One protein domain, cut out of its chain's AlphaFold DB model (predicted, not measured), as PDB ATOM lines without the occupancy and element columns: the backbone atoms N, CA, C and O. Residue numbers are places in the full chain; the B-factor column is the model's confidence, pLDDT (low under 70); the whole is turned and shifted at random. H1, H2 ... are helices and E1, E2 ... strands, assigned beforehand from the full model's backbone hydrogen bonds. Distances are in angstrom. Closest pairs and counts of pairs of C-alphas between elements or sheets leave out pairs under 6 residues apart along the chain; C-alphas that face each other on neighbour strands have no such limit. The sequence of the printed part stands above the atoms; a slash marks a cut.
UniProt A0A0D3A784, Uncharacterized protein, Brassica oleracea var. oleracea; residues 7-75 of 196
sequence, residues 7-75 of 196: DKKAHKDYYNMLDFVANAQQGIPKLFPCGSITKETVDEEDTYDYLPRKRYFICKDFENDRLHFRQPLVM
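Overview. This is residues 7 to 75 of the 196 residues of an uncharacterized protein of Brassica oleracea var. oleracea (UniProt A0A0D3A784). A long helix, H1, sticks out from one end of a loop-rich body with its residues 7 to 13, and the body is built on a two-stranded hairpin, E1 and E2. After E2 the backbone folds back, and residues 71 to 72 pair with it in a short antiparallel stretch. The printed part has 69 residues, with one named helix and two named strands in the order H1, E1, E2; the sheet, E1 - E2, is antiparallel, and the class is mixed, helices and strands, with under half of the residues in named elements. The whole is only just loose, close to compact, with a radius of gyration of the C-alphas of 13.4 A, and elongated, spanning 43 by 22 by 18 A.

Arrangement. In H1, residues 7 to 24, every O i to N i+4 pair is within hydrogen-bond range. A long link of 13 residues joins it to E1, residues 38 to 42. E1 and E2, residues 55 to 59, form a hairpin, antiparallel at 143 degrees between their directions. The C-alphas of Glu 40 and Phe 57 face each other at 4.9 A. N 39 and O 58 are within hydrogen-bond range at 3.1 A, as are N 56 and O 41 at 3.0 A. H1 and E2 are apart.

Along the chain. H1 begins at C-alpha 7 (202.955, 225.090, 108.990) and is 25.5 A long from first to last C-alpha. E1 begins at C-alpha 38 (219.936, 245.967, 94.176) and is 13.3 A long. E2 is 13.6 A long and ends at C-alpha 59 (216.652, 246.097, 98.448).

Size, cuts and confidence. The two C-alphas farthest apart, those of Lys 8 and Arg 53, are 43.4 A apart. The printed part has no cut. The links H1 to E1 and E1 to E2 are long. The mean pLDDT of the printed part is 70.9; residue 25 and residues 32 to 37, 40 to 54 and 62 to 70 are under 70.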
ATOM      1  N   ASP A   7     201.926 224.700 108.025       86.19
ATOM      2  CA  ASP A   7     202.955 225.090 108.990       86.19
ATOM      3  C   ASP A   7     204.349 224.575 108.580       86.19
ATOM      4  O   ASP A   7     205.324 225.326 108.520       86.19
ATOM      5  N   LYS A   8     204.439 223.316 108.127       87.62
ATOM      6  CA  LYS A   8     205.675 222.742 107.559       87.62
ATOM      7  C   LYS A   8     206.142 223.467 106.299       87.62
ATOM      8  O   LYS A   8     207.347 223.622 106.094       87.62
ATOM      9  N   LYS A   9     205.210 223.899 105.444       88.38
ATOM     10  CA  LYS A   9     205.531 224.688 104.249       88.38
ATOM     11  C   LYS A   9     206.109 226.049 104.641       88.38
ATOM     12  O   LYS A   9     207.191 226.383 104.174       88.38
ATOM     13  N   ALA A  10     205.456 226.763 105.556       83.25
ATOM     14  CA  ALA A  10     205.937 228.049 106.056       83.25
ATOM     15  C   ALA A  10     207.342 227.938 106.675       83.25
ATOM     16  O   ALA A  10     208.215 228.760 106.404       83.25
ATOM     17  N   HIS A  11     207.600 226.872 107.437       83.81
ATOM     18  CA  HIS A  11     208.908 226.638 108.046       83.81
ATOM     19  C   HIS A  11     210.012 226.357 107.012       83.81
ATOM     20  O   HIS A  11     211.149 226.812 107.167       83.81
ATOM     21  N   LYS A  12     209.690 225.609 105.950       86.62
ATOM     22  CA  LYS A  12     210.607 225.360 104.831       86.62
ATOM     23  C   LYS A  12     210.899 226.645 104.059       86.62
ATOM     24  O   LYS A  12     212.053 226.905 103.734       86.62
ATOM     25  N   ASP A  13     209.871 227.445 103.803       80.94
ATOM     26  CA  ASP A  13     209.996 228.718 103.095       80.94
ATOM     27  C   ASP A  13     210.885 229.700 103.883       80.94
ATOM     28  O   ASP A  13     211.755 230.343 103.296       80.94
ATOM     29  N   TYR A  14     210.773 229.722 105.217       82.50
ATOM     30  CA  TYR A  14     211.665 230.491 106.090       82.50
ATOM     31  C   TYR A  14     213.135 230.048 105.990       82.50
ATOM     32  O   TYR A  14     214.012 230.890 105.802       82.50
ATOM     33  N   TYR A  15     213.429 228.744 106.057       82.00
ATOM     34  CA  TYR A  15     214.811 228.254 105.933       82.00
ATOM     35  C   TYR A  15     215.415 228.490 104.551       82.00
ATOM     36  O   TYR A  15     216.576 228.878 104.461       82.00
ATOM     37  N   ASN A  16     214.636 228.294 103.484       82.00
ATOM     38  CA  ASN A  16     215.084 228.606 102.125       82.00
ATOM     39  C   ASN A  16     215.456 230.087 101.997       82.00
ATOM     40  O   ASN A  16     216.422 230.437 101.326       82.00
ATOM     41  N   MET A  17     214.687 230.960 102.647       77.12
ATOM     42  CA  MET A  17     214.940 232.391 102.629       77.12
ATOM     43  C   MET A  17     216.156 232.776 103.486       77.12
ATOM     44  O   MET A  17     216.951 233.598 103.041       77.12
ATOM     45  N   LEU A  18     216.385 232.131 104.637       77.94
ATOM     46  CA  LEU A  18     217.626 232.299 105.405       77.94
ATOM     47  C   LEU A  18     218.868 231.880 104.610       77.94
ATOM     48  O   LEU A  18     219.862 232.603 104.605       77.94
ATOM     49  N   ASP A  19     218.805 230.737 103.927       80.25
ATOM     50  CA  ASP A  19     219.887 230.261 103.063       80.25
ATOM     51  C   ASP A  19     220.130 231.235 101.904       80.25
ATOM     52  O   ASP A  19     221.264 231.609 101.612       80.25
ATOM     53  N   PHE A  20     219.056 231.744 101.295       73.88
ATOM     54  CA  PHE A  20     219.154 232.770 100.267       73.88
ATOM     55  C   PHE A  20     219.805 234.056 100.789       73.88
ATOM     56  O   PHE A  20     220.682 234.586 100.119       73.88
ATOM     57  N   VAL A  21     219.419 234.557 101.969       74.81
ATOM     58  CA  VAL A  21     220.030 235.751 102.581       74.81
ATOM     59  C   VAL A  21     221.513 235.517 102.855       74.81
ATOM     60  O   VAL A  21     222.329 236.359 102.494       74.81
ATOM     61  N   ALA A  22     221.874 234.372 103.436       74.12
ATOM     62  CA  ALA A  22     223.266 234.030 103.710       74.12
ATOM     63  C   ALA A  22     224.101 233.964 102.420       74.12
ATOM     64  O   ALA A  22     225.213 234.488 102.377       74.12
ATOM     65  N   ASN A  23     223.547 233.389 101.350       72.56
ATOM     66  CA  ASN A  23     224.187 233.327 100.037       72.56
ATOM     67  C   ASN A  23     224.256 234.694  99.349       72.56
ATOM     68  O   ASN A  23     225.267 235.031  98.740       72.56
ATOM     69  N   ALA A  24     223.198 235.497  99.444       70.06
ATOM     70  CA  ALA A  24     223.140 236.831  98.864       70.06
ATOM     71  C   ALA A  24     224.047 237.816  99.607       70.06
ATOM     72  O   ALA A  24     224.434 238.824  99.028       70.06
ATOM     73  N   GLN A  25     224.418 237.506 100.852       69.25
ATOM     74  CA  GLN A  25     225.429 238.249 101.586       69.25
ATOM     75  C   GLN A  25     226.869 237.973 101.115       69.25
ATOM     76  O   GLN A  25     227.780 238.695 101.519       69.25
ATOM     77  N   GLN A  26     227.094 236.957 100.279       73.31
ATOM     78  CA  GLN A  26     228.414 236.633  99.740       73.31
ATOM     79  C   GLN A  26     228.629 237.351  98.403       73.31
ATOM     80  O   GLN A  26     227.970 237.039  97.406       73.31
ATOM     81  N   GLY A  27     229.588 238.276  98.361       73.81
ATOM     82  CA  GLY A  27     229.891 239.042  97.153       73.81
ATOM     83  C   GLY A  27     228.824 240.084  96.801       73.81
ATOM     84  O   GLY A  27     228.209 240.672  97.683       73.81
ATOM     85  N   ILE A  28     228.633 240.380  95.509       78.38
ATOM     86  CA  ILE A  28     227.680 241.415  95.063       78.38
ATOM     87  C   ILE A  28     226.271 240.806  94.907       78.38
ATOM     88  O   ILE A  28     226.073 239.972  94.011       78.38
ATOM     89  N   PRO A  29     225.265 241.258  95.685       73.88
ATOM     90  CA  PRO A  29     223.896 240.762  95.568       73.88
ATOM     91  C   PRO A  29     223.302 241.072  94.192       73.88
ATOM     92  O   PRO A  29     223.303 242.224  93.747       73.88
ATOM     93  N   LYS A  30     222.748 240.054  93.523       73.19
ATOM     94  CA  LYS A  30     222.019 240.207  92.244       73.19
ATOM     95  C   LYS A  30     220.501 240.254  92.416       73.19
ATOM     96  O   LYS A  30     219.819 240.889  91.617       73.19
ATOM     97  N   LEU A  31     219.993 239.569  93.436       73.44
ATOM     98  CA  LEU A  31     218.588 239.531  93.825       73.44
ATOM     99  C   LEU A  31     218.490 239.522  95.347       73.44
ATOM    100  O   LEU A  31     219.347 238.959  96.027       73.44
ATOM    101  N   PHE A  32     217.409 240.100  95.854       69.69
ATOM    102  CA  PHE A  32     217.036 240.039  97.261       69.69
ATOM    103  C   PHE A  32     215.894 239.036  97.501       69.69
ATOM    104  O   PHE A  32     215.209 238.663  96.548       69.69
ATOM    105  N   PRO A  33     215.636 238.635  98.763       66.25
ATOM    106  CA  PRO A  33     214.509 237.766  99.121       66.25
ATOM    107  C   PRO A  33     213.147 238.308  98.666       66.25
ATOM    108  O   PRO A  33     212.279 237.533  98.275       66.25
ATOM    109  N   CYS A  34     213.000 239.642  98.652       69.06
ATOM    110  CA  CYS A  34     211.862 240.392  98.103       69.06
ATOM    111  C   CYS A  34     211.647 240.162  96.587       69.06
ATOM    112  O   CYS A  34     210.620 240.548  96.038       69.06
ATOM    113  N   GLY A  35     212.610 239.557  95.880       69.50
ATOM    114  CA  GLY A  35     212.649 239.474  94.416       69.50
ATOM    115  C   GLY A  35     213.135 240.764  93.747       69.50
ATOM    116  O   GLY A  35     213.326 240.806  92.531       69.50
ATOM    117  N   SER A  36     213.365 241.817  94.530       68.56
ATOM    118  CA  SER A  36     213.773 243.127  94.040       68.56
ATOM    119  C   SER A  36     215.258 243.166  93.682       68.56
ATOM    120  O   SER A  36     216.084 242.398  94.185       68.56
ATOM    121  N   ILE A  37     215.595 244.109  92.805       65.06
ATOM    122  CA  ILE A  37     216.969 244.381  92.381       65.06
ATOM    123  C   ILE A  37     217.700 245.297  93.365       65.06
ATOM    124  O   ILE A  37     217.097 246.125  94.052       65.06
ATOM    125  N   THR A  38     219.022 245.165  93.370       71.88
ATOM    126  CA  THR A  38     219.936 245.967  94.176       71.88
ATOM    127  C   THR A  38     220.001 247.415  93.723       71.88
ATOM    128  O   THR A  38     220.188 247.696  92.538       71.88
ATOM    129  N   LYS A  39     219.901 248.344  94.681       73.06
ATOM    130  CA  LYS A  39     220.199 249.766  94.483       73.06
ATOM    131  C   LYS A  39     221.396 250.164  95.347       73.06
ATOM    132  O   LYS A  39     221.452 249.824  96.526       73.06
ATOM    133  N   GLU A  40     222.346 250.881  94.751       69.75
ATOM    134  CA  GLU A  40     223.445 251.524  95.475       69.75
ATOM    135  C   GLU A  40     222.943 252.837  96.089       69.75
ATOM    136  O   GLU A  40     222.328 253.658  95.400       69.75
ATOM    137  N   THR A  41     223.197 253.043  97.379       67.62
ATOM    138  CA  THR A  41     222.850 254.284  98.080       67.62
ATOM    139  C   THR A  41     224.008 254.770  98.941       67.62
ATOM    140  O   THR A  41     224.820 253.984  99.438       67.62
ATOM    141  N   VAL A  42     224.069 256.085  99.131       63.59
ATOM    142  CA  VAL A  42     224.963 256.746 100.085       63.59
ATOM    143  C   VAL A  42     224.120 257.116 101.299       63.59
ATOM    144  O   VAL A  42     223.053 257.696 101.119       63.59
ATOM    145  N   ASP A  43     224.570 256.779 102.507       64.75
ATOM    146  CA  ASP A  43     223.916 257.297 103.713       64.75
ATOM    147  C   ASP A  43     224.332 258.758 103.933       64.75
ATOM    148  O   ASP A  43     225.520 259.074 104.076       64.75
ATOM    149  N   GLU A  44     223.333 259.642 103.906       61.00
ATOM    150  CA  GLU A  44     223.478 261.095 104.059       61.00
ATOM    151  C   GLU A  44     223.301 261.561 105.515       61.00
ATOM    152  O   GLU A  44     223.749 262.655 105.850       61.00
ATOM    153  N   GLU A  45     222.697 260.736 106.383       56.84
ATOM    154  CA  GLU A  45     222.234 261.133 107.721       56.84
ATOM    155  C   GLU A  45     222.689 260.149 108.823       56.84
ATOM    156  O   GLU A  45     222.708 258.933 108.616       56.84
ATOM    157  N   ASP A  46     223.044 260.679 110.002       48.50
ATOM    158  CA  ASP A  46     223.657 259.966 111.145       48.50
ATOM    159  C   ASP A  46     222.651 259.081 111.914       48.50
ATOM    160  O   ASP A  46     222.356 259.287 113.094       48.50
ATOM    161  N   THR A  47     222.097 258.065 111.256       50.72
ATOM    162  CA  THR A  47     221.111 257.168 111.877       50.72
ATOM    163  C   THR A  47     221.781 255.901 112.419       50.72
ATOM    164  O   THR A  47     221.785 254.892 111.735       50.72
ATOM    165  N   TYR A  48     222.289 255.949 113.659       49.84
ATOM    166  CA  TYR A  48     222.807 254.823 114.477       49.84
ATOM    167  C   TYR A  48     223.984 254.007 113.891       49.84
ATOM    168  O   TYR A  48     223.885 253.420 112.829       49.84
ATOM    169  N   ASP A  49     225.106 253.916 114.616       54.31
ATOM    170  CA  ASP A  49     226.320 253.114 114.321       54.31
ATOM    171  C   ASP A  49     227.030 253.320 112.956       54.31
ATOM    172  O   ASP A  49     228.141 252.815 112.754       54.31
ATOM    173  N   TYR A  50     226.466 254.091 112.023       54.97
ATOM    174  CA  TYR A  50     227.026 254.294 110.686       54.97
ATOM    175  C   TYR A  50     227.896 255.549 110.596       54.97
ATOM    176  O   TYR A  50     227.529 256.634 111.031       54.97
ATOM    177  N   LEU A  51     229.071 255.398 109.978       56.38
ATOM    178  CA  LEU A  51     229.932 256.527 109.637       56.38
ATOM    179  C   LEU A  51     229.380 257.229 108.380       56.38
ATOM    180  O   LEU A  51     229.196 256.543 107.363       56.38
ATOM    181  N   PRO A  52     229.171 258.557 108.406       55.31
ATOM    182  CA  PRO A  52     228.621 259.300 107.276       55.31
ATOM    183  C   PRO A  52     229.454 259.113 105.994       55.31
ATOM    184  O   PRO A  52     230.682 258.988 106.048       55.31
ATOM    185  N   ARG A  53     228.780 259.115 104.827       63.72
ATOM    186  CA  ARG A  53     229.335 258.936 103.458       63.72
ATOM    187  C   ARG A  53     229.745 257.520 103.033       63.72
ATOM    188  O   ARG A  53     230.327 257.360 101.954       63.72
ATOM    189  N   LYS A  54     229.457 256.477 103.812       69.88
ATOM    190  CA  LYS A  54     229.653 255.091 103.350       69.88
ATOM    191  C   LYS A  54     228.560 254.672 102.358       69.88
ATOM    192  O   LYS A  54     227.439 255.176 102.397       69.88
ATOM    193  N   ARG A  55     228.919 253.769 101.439       77.12
ATOM    194  CA  ARG A  55     228.026 253.242 100.396       77.12
ATOM    195  C   ARG A  55     227.552 251.840 100.741       77.12
ATOM    196  O   ARG A  55     228.356 251.017 101.190       77.12
ATOM    197  N   TYR A  56     226.283 251.572 100.463       76.69
ATOM    198  CA  TYR A  56     225.650 250.293 100.749       76.69
ATOM    199  C   TYR A  56     224.807 249.799  99.575       76.69
ATOM    200  O   TYR A  56     224.298 250.585  98.772       76.69
ATOM    201  N   PHE A  57     224.636 248.481  99.519       74.62
ATOM    202  CA  PHE A  57     223.616 247.817  98.718       74.62
ATOM    203  C   PHE A  57     222.357 247.585  99.554       74.62
ATOM    204  O   PHE A  57     222.454 247.080 100.675       74.62
ATOM    205  N   ILE A  58     221.190 247.938  99.006       71.81
ATOM    206  CA  ILE A  58     219.881 247.811  99.671       71.81
ATOM    207  C   ILE A  58     218.840 247.234  98.694       71.81
ATOM    208  O   ILE A  58     218.882 247.559  97.501       71.81
ATOM    209  N   CYS A  59     217.886 246.424  99.189       73.50
ATOM    210  CA  CYS A  59     216.652 246.097  98.448       73.50
ATOM    211  C   CYS A  59     215.903 247.402  98.142       73.50
ATOM    212  O   CYS A  59     215.774 248.285  98.989       73.50
ATOM    213  N   LYS A  60     215.401 247.526  96.912       70.12
ATOM    214  CA  LYS A  60     214.576 248.666  96.495       70.12
ATOM    215  C   LYS A  60     213.326 248.837  97.368       70.12
ATOM    216  O   LYS A  60     212.952 249.967  97.661       70.12
ATOM    217  N   ASP A  61     212.734 247.725  97.782       70.19
ATOM    218  CA  ASP A  61     211.509 247.661  98.580       70.19
ATOM    219  C   ASP A  61     211.846 247.382 100.055       70.19
ATOM    220  O   ASP A  61     211.195 246.584 100.712       70.19
ATOM    221  N   PHE A  62     212.932 247.985 100.556       66.94
ATOM    222  CA  PHE A  62     213.452 247.734 101.901       66.94
ATOM    223  C   PHE A  62     212.391 247.956 102.984       66.94
ATOM    224  O   PHE A  62     211.950 249.085 103.213       66.94
ATOM    225  N   GLU A  63     212.075 246.889 103.713       68.88
ATOM    226  CA  GLU A  63     211.301 246.932 104.948       68.88
ATOM    227  C   GLU A  63     212.202 246.544 106.129       68.88
ATOM    228  O   GLU A  63     213.090 245.705 106.002       68.88
ATOM    229  N   ASN A  64     211.994 247.148 107.304       66.38
ATOM    230  CA  ASN A  64     212.766 246.854 108.523       66.38
ATOM    231  C   ASN A  64     212.293 245.535 109.179       66.38
ATOM    232  O   ASN A  64     211.956 245.474 110.360       66.38
ATOM    233  N   ASP A  65     212.221 244.472 108.383       65.94
ATOM    234  CA  ASP A  65     211.577 243.191 108.692       65.94
ATOM    235  C   ASP A  65     212.571 242.078 109.071       65.94
ATOM    236  O   ASP A  65     212.182 240.928 109.257       65.94
ATOM    237  N   ARG A  66     213.857 242.425 109.230       61.25
ATOM    238  CA  ARG A  66     215.009 241.514 109.416       61.25
ATOM    239  C   ARG A  66     215.354 240.645 108.200       61.25
ATOM    240  O   ARG A  66     216.340 239.914 108.270       61.25
ATOM    241  N   LEU A  67     214.591 240.717 107.112       62.91
ATOM    242  CA  LEU A  67     214.792 239.921 105.898       62.91
ATOM    243  C   LEU A  67     215.466 240.746 104.799       62.91
ATOM    244  O   LEU A  67     216.246 240.218 104.004       62.91
ATOM    245  N   HIS A  68     215.231 242.058 104.791       64.38
ATOM    246  CA  HIS A  68     215.979 242.997 103.972       64.38
ATOM    247  C   HIS A  68     217.303 243.360 104.647       64.38
ATOM    248  O   HIS A  68     217.345 243.952 105.725       64.38
ATOM    249  N   PHE A  69     218.410 243.005 104.002       65.81
ATOM    250  CA  PHE A  69     219.753 243.255 104.514       65.81
ATOM    251  C   PHE A  69     220.431 244.417 103.770       65.81
ATOM    252  O   PHE A  69     220.170 244.671 102.593       65.81
ATOM    253  N   ARG A  70     221.315 245.126 104.481       68.44
ATOM    254  CA  ARG A  70     222.182 246.199 103.968       68.44
ATOM    255  C   ARG A  70     223.621 245.699 103.954       68.44
ATOM    256  O   ARG A  70     224.101 245.251 104.993       68.44
ATOM    257  N   GLN A  71     224.319 245.790 102.822       72.38
ATOM    258  CA  GLN A  71     225.724 245.365 102.742       72.38
ATOM    259  C   GLN A  71     226.680 246.513 102.438       72.38
ATOM    260  O   GLN A  71     226.416 247.271 101.501       72.38
ATOM    261  N   PRO A  72     227.808 246.639 103.164       81.44
ATOM    262  CA  PRO A  72     228.846 247.608 102.835       81.44
ATOM    263  C   PRO A  72     229.470 247.323 101.462       81.44
ATOM    264  O   PRO A  72     230.049 246.259 101.238       81.44
ATOM    265  N   LEU A  73     229.439 248.317 100.571       79.38
ATOM    266  CA  LEU A  73     229.949 248.203  99.200       79.38
ATOM    267  C   LEU A  73     231.418 247.743  99.157       79.38
ATOM    268  O   LEU A  73     231.780 246.857  98.391       79.38
ATOM    269  N   VAL A  74     232.269 248.316 100.010       78.81
ATOM    270  CA  VAL A  74     233.719 248.053  99.995       78.81
ATOM    271  C   VAL A  74     234.043 246.588 100.294       78.81
ATOM    272  O   VAL A  74     234.903 246.017  99.632       78.81
ATOM    273  N   MET A  75     233.345 245.967 101.251       76.50
ATOM    274  CA  MET A  75     233.580 244.561 101.596       76.50
ATOM    275  C   MET A  75     233.146 243.636 100.456       76.50
ATOM    276  O   MET A  75     233.936 242.815 100.003       76.50
TER     277      MET A  75